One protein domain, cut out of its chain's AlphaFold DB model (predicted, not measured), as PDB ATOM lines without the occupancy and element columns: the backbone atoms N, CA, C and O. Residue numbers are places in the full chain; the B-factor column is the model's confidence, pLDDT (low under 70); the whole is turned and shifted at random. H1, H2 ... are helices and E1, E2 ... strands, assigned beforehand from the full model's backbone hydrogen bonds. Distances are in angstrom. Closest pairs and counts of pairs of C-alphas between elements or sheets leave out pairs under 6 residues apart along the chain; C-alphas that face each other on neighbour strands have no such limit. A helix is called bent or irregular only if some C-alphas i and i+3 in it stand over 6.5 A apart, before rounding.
ATOM      1  N   ASP A 201       5.002  20.362  -6.101       63.72
ATOM      2  CA  ASP A 201       6.028  19.675  -6.901       63.72
ATOM      3  C   ASP A 201       7.441  19.743  -6.287       63.72
ATOM      4  O   ASP A 201       8.305  18.926  -6.610       63.72
ATOM      5  N   GLN A 202       7.680  20.689  -5.373       63.78
ATOM      6  CA  GLN A 202       8.916  20.793  -4.588       63.78
ATOM      7  C   GLN A 202       8.842  19.962  -3.291       63.78
ATOM      8  O   GLN A 202       9.869  19.500  -2.791       63.78
ATOM      9  N   MET A 203       7.636  19.721  -2.760       72.25
ATOM     10  CA  MET A 203       7.391  18.942  -1.540       72.25
ATOM     11  C   MET A 203       7.547  17.435  -1.777       72.25
ATOM     12  O   MET A 203       6.599  16.695  -2.057       72.25
ATOM     13  N   LYS A 204       8.773  16.946  -1.608       69.56
ATOM     14  CA  LYS A 204       9.141  15.550  -1.849       69.56
ATOM     15  C   LYS A 204       8.449  14.580  -0.875       69.56
ATOM     16  O   LYS A 204       8.839  14.432   0.286       69.56
ATOM     17  N   MET A 205       7.459  13.833  -1.371       74.12
ATOM     18  CA  MET A 205       6.855  12.705  -0.650       74.12
ATOM     19  C   MET A 205       7.801  11.491  -0.647       74.12
ATOM     20  O   MET A 205       7.725  10.620  -1.514       74.12
ATOM     21  N   THR A 206       8.696  11.408   0.338       64.44
ATOM     22  CA  THR A 206       9.730  10.359   0.391       64.44
ATOM     23  C   THR A 206       9.204   8.971   0.778       64.44
ATOM     24  O   THR A 206       9.822   7.970   0.403       64.44
ATOM     25  N   LYS A 207       8.089   8.842   1.522       75.44
ATOM     26  CA  LYS A 207       7.635   7.507   1.974       75.44
ATOM     27  C   LYS A 207       6.134   7.370   2.231       75.44
ATOM     28  O   LYS A 207       5.553   8.140   2.985       75.44
ATOM     29  N   GLY A 208       5.527   6.312   1.692       73.38
ATOM     30  CA  GLY A 208       4.241   5.786   2.166       73.38
ATOM     31  C   GLY A 208       4.454   4.691   3.214       73.38
ATOM     32  O   GLY A 208       5.388   3.894   3.094       73.38
ATOM     33  N   PHE A 209       3.606   4.633   4.243       81.31
ATOM     34  CA  PHE A 209       3.747   3.650   5.325       81.31
ATOM     35  C   PHE A 209       2.905   2.381   5.096       81.31
ATOM     36  O   PHE A 209       1.771   2.423   4.608       81.31
ATOM     37  N   VAL A 210       3.456   1.229   5.495       84.50
ATOM     38  CA  VAL A 210       2.763  -0.067   5.490       84.50
ATOM     39  C   VAL A 210       3.062  -0.814   6.788       84.50
ATOM     40  O   VAL A 210       4.217  -1.097   7.088       84.50
ATOM     41  N   SER A 211       2.012  -1.168   7.526       86.25
ATOM     42  CA  SER A 211       2.050  -2.046   8.697       86.25
ATOM     43  C   SER A 211       0.811  -2.932   8.652       86.25
ATOM     44  O   SER A 211      -0.305  -2.418   8.716       86.25
ATOM     45  N   LYS A 212       0.989  -4.242   8.447       90.62
ATOM     46  CA  LYS A 212      -0.122  -5.194   8.291       90.62
ATOM     47  C   LYS A 212      -0.452  -5.837   9.636       90.62
ATOM     48  O   LYS A 212       0.369  -6.585  10.159       90.62
ATOM     49  N   GLU A 213      -1.654  -5.598  10.149       86.69
ATOM     50  CA  GLU A 213      -2.119  -6.109  11.444       86.69
ATOM     51  C   GLU A 213      -3.381  -6.987  11.274       86.69
ATOM     52  O   GLU A 213      -4.251  -6.643  10.463       86.69
ATOM     53  N   PRO A 214      -3.507  -8.124  11.990       86.44
ATOM     54  CA  PRO A 214      -4.657  -9.021  11.877       86.44
ATOM     55  C   PRO A 214      -5.884  -8.496  12.642       86.44
ATOM     56  O   PRO A 214      -6.068  -8.759  13.830       86.44
ATOM     57  N   VAL A 215      -6.795  -7.825  11.938       81.81
ATOM     58  CA  VAL A 215      -8.080  -7.360  12.479       81.81
ATOM     59  C   VAL A 215      -9.179  -8.348  12.085       81.81
ATOM     60  O   VAL A 215      -9.512  -8.479  10.910       81.81
ATOM     61  N   LYS A 216      -9.763  -9.062  13.060       83.12
ATOM     62  CA  LYS A 216     -10.816 -10.081  12.831       83.12
ATOM     63  C   LYS A 216     -10.441 -11.089  11.721       83.12
ATOM     64  O   LYS A 216     -11.221 -11.341  10.804       83.12
ATOM     65  N   GLY A 217      -9.212 -11.609  11.766       87.94
ATOM     66  CA  GLY A 217      -8.675 -12.557  10.777       87.94
ATOM     67  C   GLY A 217      -8.238 -11.948   9.437       87.94
ATOM     68  O   GLY A 217      -7.634 -12.650   8.633       87.94
ATOM     69  N   HIS A 218      -8.481 -10.657   9.196       85.94
ATOM     70  CA  HIS A 218      -8.097  -9.964   7.966       85.94
ATOM     71  C   HIS A 218      -6.831  -9.128   8.201       85.94
ATOM     72  O   HIS A 218      -6.761  -8.366   9.162       85.94
ATOM     73  N   MET A 219      -5.831  -9.239   7.323       89.25
ATOM     74  CA  MET A 219      -4.595  -8.448   7.422       89.25
ATOM     75  C   MET A 219      -4.804  -7.049   6.831       89.25
ATOM     76  O   MET A 219      -4.780  -6.871   5.613       89.25
ATOM     77  N   VAL A 220      -4.997  -6.050   7.692       90.94
ATOM     78  CA  VAL A 220      -5.287  -4.658   7.310       90.94
ATOM     79  C   VAL A 220      -4.014  -3.814   7.397       90.94
ATOM     80  O   VAL A 220      -3.254  -3.948   8.352       90.94
ATOM     81  N   ASN A 221      -3.775  -2.917   6.430       90.19
ATOM     82  CA  ASN A 221      -2.732  -1.897   6.581       90.19
ATOM     83  C   ASN A 221      -3.228  -0.783   7.522       90.19
ATOM     84  O   ASN A 221      -3.928   0.123   7.072       90.19
ATOM     85  N   VAL A 222      -2.864  -0.842   8.805       88.44
ATOM     86  CA  VAL A 222      -3.347   0.103   9.837       88.44
ATOM     87  C   VAL A 222      -2.775   1.518   9.701       88.44
ATOM     88  O   VAL A 222      -3.304   2.453  10.288       88.44
ATOM     89  N   VAL A 223      -1.739   1.694   8.875       85.94
ATOM     90  CA  VAL A 223      -1.140   2.996   8.522       85.94
ATOM     91  C   VAL A 223      -1.457   3.421   7.078       85.94
ATOM     92  O   VAL A 223      -0.796   4.300   6.523       85.94
ATOM     93  N   ARG A 224      -2.479   2.818   6.446       85.12
ATOM     94  CA  ARG A 224      -2.964   3.235   5.119       85.12
ATOM     95  C   ARG A 224      -3.386   4.707   5.158       85.12
ATOM     96  O   ARG A 224      -4.263   5.077   5.927       85.12
ATOM     97  N   GLY A 225      -2.792   5.514   4.283       83.00
ATOM     98  CA  GLY A 225      -3.040   6.956   4.189       83.00
ATOM     99  C   GLY A 225      -1.944   7.816   4.819       83.00
ATOM    100  O   GLY A 225      -1.810   8.972   4.429       83.00
ATOM    101  N   LEU A 226      -1.101   7.262   5.702       87.06
ATOM    102  CA  LEU A 226       0.061   7.996   6.206       87.06
ATOM    103  C   LEU A 226       1.118   8.163   5.104       87.06
ATOM    104  O   LEU A 226       1.503   7.201   4.426       87.06
ATOM    105  N   LYS A 227       1.609   9.396   4.973       85.88
ATOM    106  CA  LYS A 227       2.639   9.841   4.030       85.88
ATOM    107  C   LYS A 227       3.699  10.635   4.795       85.88
ATOM    108  O   LYS A 227       3.352  11.452   5.643       85.88
ATOM    109  N   LEU A 228       4.971  10.406   4.486       84.19
ATOM    110  CA  LEU A 228       6.088  11.247   4.903       84.19
ATOM    111  C   LEU A 228       6.429  12.205   3.763       84.19
ATOM    112  O   LEU A 228       6.730  11.756   2.653       84.19
ATOM    113  N   PHE A 229       6.421  13.494   4.076       84.69
ATOM    114  CA  PHE A 229       6.986  14.554   3.252       84.69
ATOM    115  C   PHE A 229       8.254  15.064   3.935       84.69
ATOM    116  O   PHE A 229       8.280  15.218   5.156       84.69
ATOM    117  N   GLU A 230       9.298  15.292   3.149       82.69
ATOM    118  CA  GLU A 230      10.544  15.925   3.587       82.69
ATOM    119  C   GLU A 230      10.596  17.356   3.029       82.69
ATOM    120  O   GLU A 230       9.895  17.671   2.067       82.69
ATOM    121  N   ASP A 231      11.391  18.224   3.660       81.69
ATOM    122  CA  ASP A 231      11.708  19.582   3.184       81.69
ATOM    123  C   ASP A 231      10.486  20.496   2.896       81.69
ATOM    124  O   ASP A 231      10.542  21.402   2.069       81.69
ATOM    125  N   VAL A 232       9.377  20.281   3.620       83.50
ATOM    126  CA  VAL A 232       8.096  21.019   3.492       83.50
ATOM    127  C   VAL A 232       8.241  22.530   3.729       83.50
ATOM    128  O   VAL A 232       7.561  23.334   3.089       83.50
ATOM    129  N   PHE A 233       9.135  22.902   4.646       83.38
ATOM    130  CA  PHE A 233       9.479  24.279   4.980       83.38
ATOM    131  C   PHE A 233      10.994  24.459   4.878       83.38
ATOM    132  O   PHE A 233      11.764  23.637   5.376       83.38
ATOM    133  N   THR A 234      11.421  25.565   4.279       84.56
ATOM    134  CA  THR A 234      12.814  26.018   4.316       84.56
ATOM    135  C   THR A 234      13.192  26.493   5.718       84.56
ATOM    136  O   THR A 234      12.340  26.914   6.500       84.56
ATOM    137  N   THR A 235      14.489  26.517   6.041       86.38
ATOM    138  CA  THR A 235      14.984  27.004   7.343       86.38
ATOM    139  C   THR A 235      14.491  28.416   7.680       86.38
ATOM    140  O   THR A 235      14.211  28.699   8.837       86.38
ATOM    141  N   ASN A 236      14.338  29.285   6.675       85.31
ATOM    142  CA  ASN A 236      13.828  30.646   6.848       85.31
ATOM    143  C   ASN A 236      12.343  30.665   7.245       85.31
ATOM    144  O   ASN A 236      11.956  31.405   8.142       85.31
ATOM    145  N   GLU A 237      11.515  29.830   6.614       85.56
ATOM    146  CA  GLU A 237      10.103  29.676   6.989       85.56
ATOM    147  C   GLU A 237       9.970  29.050   8.384       85.56
ATOM    148  O   GLU A 237       9.158  29.507   9.179       85.56
ATOM    149  N   ILE A 238      10.815  28.073   8.732       88.38
ATOM    150  CA  ILE A 238      10.846  27.489  10.083       88.38
ATOM    151  C   ILE A 238      11.192  28.554  11.137       88.38
ATOM    152  O   ILE A 238      10.533  28.601  12.172       88.38
ATOM    153  N   SER A 239      12.166  29.437  10.875       88.25
ATOM    154  CA  SER A 239      12.482  30.554  11.779       88.25
ATOM    155  C   SER A 239      11.295  31.504  11.961       88.25
ATOM    156  O   SER A 239      10.921  31.771  13.098       88.25
ATOM    157  N   LYS A 240      10.633  31.924  10.871       90.62
ATOM    158  CA  LYS A 240       9.425  32.763  10.969       90.62
ATOM    159  C   LYS A 240       8.291  32.089  11.748       90.62
ATOM    160  O   LYS A 240       7.536  32.774  12.432       90.62
ATOM    161  N   LEU A 241       8.150  30.764  11.648       92.50
ATOM    162  CA  LEU A 241       7.146  30.030  12.420       92.50
ATOM    163  C   LEU A 241       7.454  30.069  13.922       92.50
ATOM    164  O   LEU A 241       6.540  30.256  14.718       92.50
ATOM    165  N   ASP A 242       8.724  29.902  14.301       92.50
ATOM    166  CA  ASP A 242       9.165  29.942  15.700       92.50
ATOM    167  C   ASP A 242       8.992  31.348  16.301       92.50
ATOM    168  O   ASP A 242       8.460  31.479  17.404       92.50
ATOM    169  N   ASP A 243       9.319  32.400  15.538       93.75
ATOM    170  CA  ASP A 243       9.083  33.798  15.922       93.75
ATOM    171  C   ASP A 243       7.585  34.077  16.177       93.75
ATOM    172  O   ASP A 243       7.229  34.560  17.255       93.75
ATOM    173  N   LEU A 244       6.692  33.692  15.251       91.38
ATOM    174  CA  LEU A 244       5.235  33.855  15.405       91.38
ATOM    175  C   LEU A 244       4.658  33.032  16.567       91.38
ATOM    176  O   LEU A 244       3.808  33.513  17.318       91.38
ATOM    177  N   VAL A 245       5.112  31.787  16.750       95.00
ATOM    178  CA  VAL A 245       4.690  30.939  17.880       95.00
ATOM    179  C   VAL A 245       5.167  31.534  19.207       95.00
ATOM    180  O   VAL A 245       4.438  31.496  20.201       95.00
ATOM    181  N   ASN A 246       6.361  32.125  19.235       93.75
ATOM    182  CA  ASN A 246       6.888  32.821  20.398       93.75
ATOM    183  C   ASN A 246       6.126  34.128  20.696       93.75
ATOM    184  O   ASN A 246       5.864  34.403  21.867       93.75
ATOM    185  N   GLU A 247       5.712  34.884  19.676       94.88
ATOM    186  CA  GLU A 247       4.842  36.060  19.819       94.88
ATOM    187  C   GLU A 247       3.467  35.678  20.386       94.88
ATOM    188  O   GLU A 247       3.080  36.181  21.441       94.88
ATOM    189  N   LEU A 248       2.780  34.701  19.779       92.25
ATOM    190  CA  LEU A 248       1.509  34.145  20.270       92.25
ATOM    191  C   LEU A 248       1.605  33.674  21.730       92.25
ATOM    192  O   LEU A 248       0.692  33.891  22.531       92.25
ATOM    193  N   ARG A 249       2.731  33.053  22.102       93.56
ATOM    194  CA  ARG A 249       3.023  32.609  23.471       93.56
ATOM    195  C   ARG A 249       3.221  33.785  24.440       93.56
ATOM    196  O   ARG A 249       2.834  33.661  25.600       93.56
ATOM    197  N   VAL A 250       3.816  34.898  24.004       95.38
ATOM    198  CA  VAL A 250       3.963  36.123  24.815       95.38
ATOM    199  C   VAL A 250       2.621  36.837  24.961       95.38
ATOM    200  O   VAL A 250       2.205  37.086  26.090       95.38
ATOM    201  N   ALA A 251       1.886  37.055  23.869       91.56
ATOM    202  CA  ALA A 251       0.547  37.643  23.902       91.56
ATOM    203  C   ALA A 251      -0.413  36.834  24.800       91.56
ATOM    204  O   ALA A 251      -1.173  37.396  25.590       91.56
ATOM    205  N   GLY A 252      -0.324  35.498  24.762       89.38
ATOM    206  CA  GLY A 252      -1.074  34.612  25.655       89.38
ATOM    207  C   GLY A 252      -0.676  34.719  27.133       89.38
ATOM    208  O   GLY A 252      -1.530  34.561  28.002       89.38
ATOM    209  N   GLN A 253       0.589  35.026  27.438       90.38
ATOM    210  CA  GLN A 253       1.056  35.291  28.807       90.38
ATOM    211  C   GLN A 253       0.664  36.688  29.308       90.38
ATOM    212  O   GLN A 253       0.421  36.856  30.502       90.38
ATOM    213  N   ASN A 254       0.564  37.665  28.405       90.69
ATOM    214  CA  ASN A 254       0.140  39.032  28.707       90.69
ATOM    215  C   ASN A 254      -1.392  39.179  28.826       90.69
ATOM    216  O   ASN A 254      -1.870  40.160  29.394       90.69
ATOM    217  N   GLY A 255      -2.167  38.219  28.304       87.38
ATOM    218  CA  GLY A 255      -3.629  38.311  28.203       87.38
ATOM    219  C   GLY A 255      -4.117  39.144  27.010       87.38
ATOM    220  O   GLY A 255      -5.249  39.614  27.011       87.38
TER     221      GLY A 255
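Overview. This is residues 201 to 255 of the 264 residues of the protein "Oxidoreductase" of Solanum tuberosum (UniProt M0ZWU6). Picture a wide, open V: one arm is a long, loose hairpin of two chain stretches with the small two-stranded sheet E1 and E2 near its tip, and the other arm is the single helix H1, which sticks out free of the rest at residues 235 to 240 and 242 to 254. The long link from E2 to H1, residues 222 to 234, first folds back along the stretch before E1, where residues 207 to 208 and 227 to 228 pair, and then leads to the corner of the V. The 55 residues printed hold two named strands and one named helix, in the order E1, E2, H1; the sheet is antiparallel, and the class is mixed, helices and strands. The whole is extended, with a radius of gyration of the C-alphas of 19.1 A, and its outline is flat, spanning 55 by 32 by 12 A.

Arrangement. Look first at the sheet, where E1, residues 212 to 215, and E2, residues 218 to 221, are antiparallel neighbours with an angle of 138 degrees between their directions. They form a hairpin with a tight link of 2 residues. The C-alphas of Lys 212 and Asn 221 face each other at 4.5 A, and those of Val 215 and His 218 at 5.2 A. On the backbone, find N 213 and O 220 within hydrogen-bond range at 2.9 A, and N 215 and O 218 at 2.8 A. Farther from the tight link, residues 207 to 208 pair with residues 227 to 228, antiparallel. Now go to H1, residues 235 to 254: it is apart from E1, with no C-alpha of the one within 8 A of the other. In H1 every O i to N i+4 pair is within hydrogen-bond range, and the helix is not bent.

Along the chain. Find C-alpha 212 at (-0.122, -5.194, 8.291), where E1 begins; it runs to Val 215. E2 runs from His 218 to Asn 221. H1 begins at C-alpha 235, at (14.984, 27.004, 7.343), and runs 28.7 A to C-alpha 254 at (0.140, 39.032, 28.707).

Size, cuts and confidence. The two C-alphas farthest apart, those of Gly 217 and Asn 254, are 55.3 A from each other. Residues 234 to 240 and 242 to 255 stand free; without them the body has 34 residues and spans 43 by 21 by 10 A. The link from E2 to H1, 13 residues, is long. The printed part has no cut. The mean pLDDT of the printed part is 85.3; look for values under 70 at residues 201 to 202, 204 and 206.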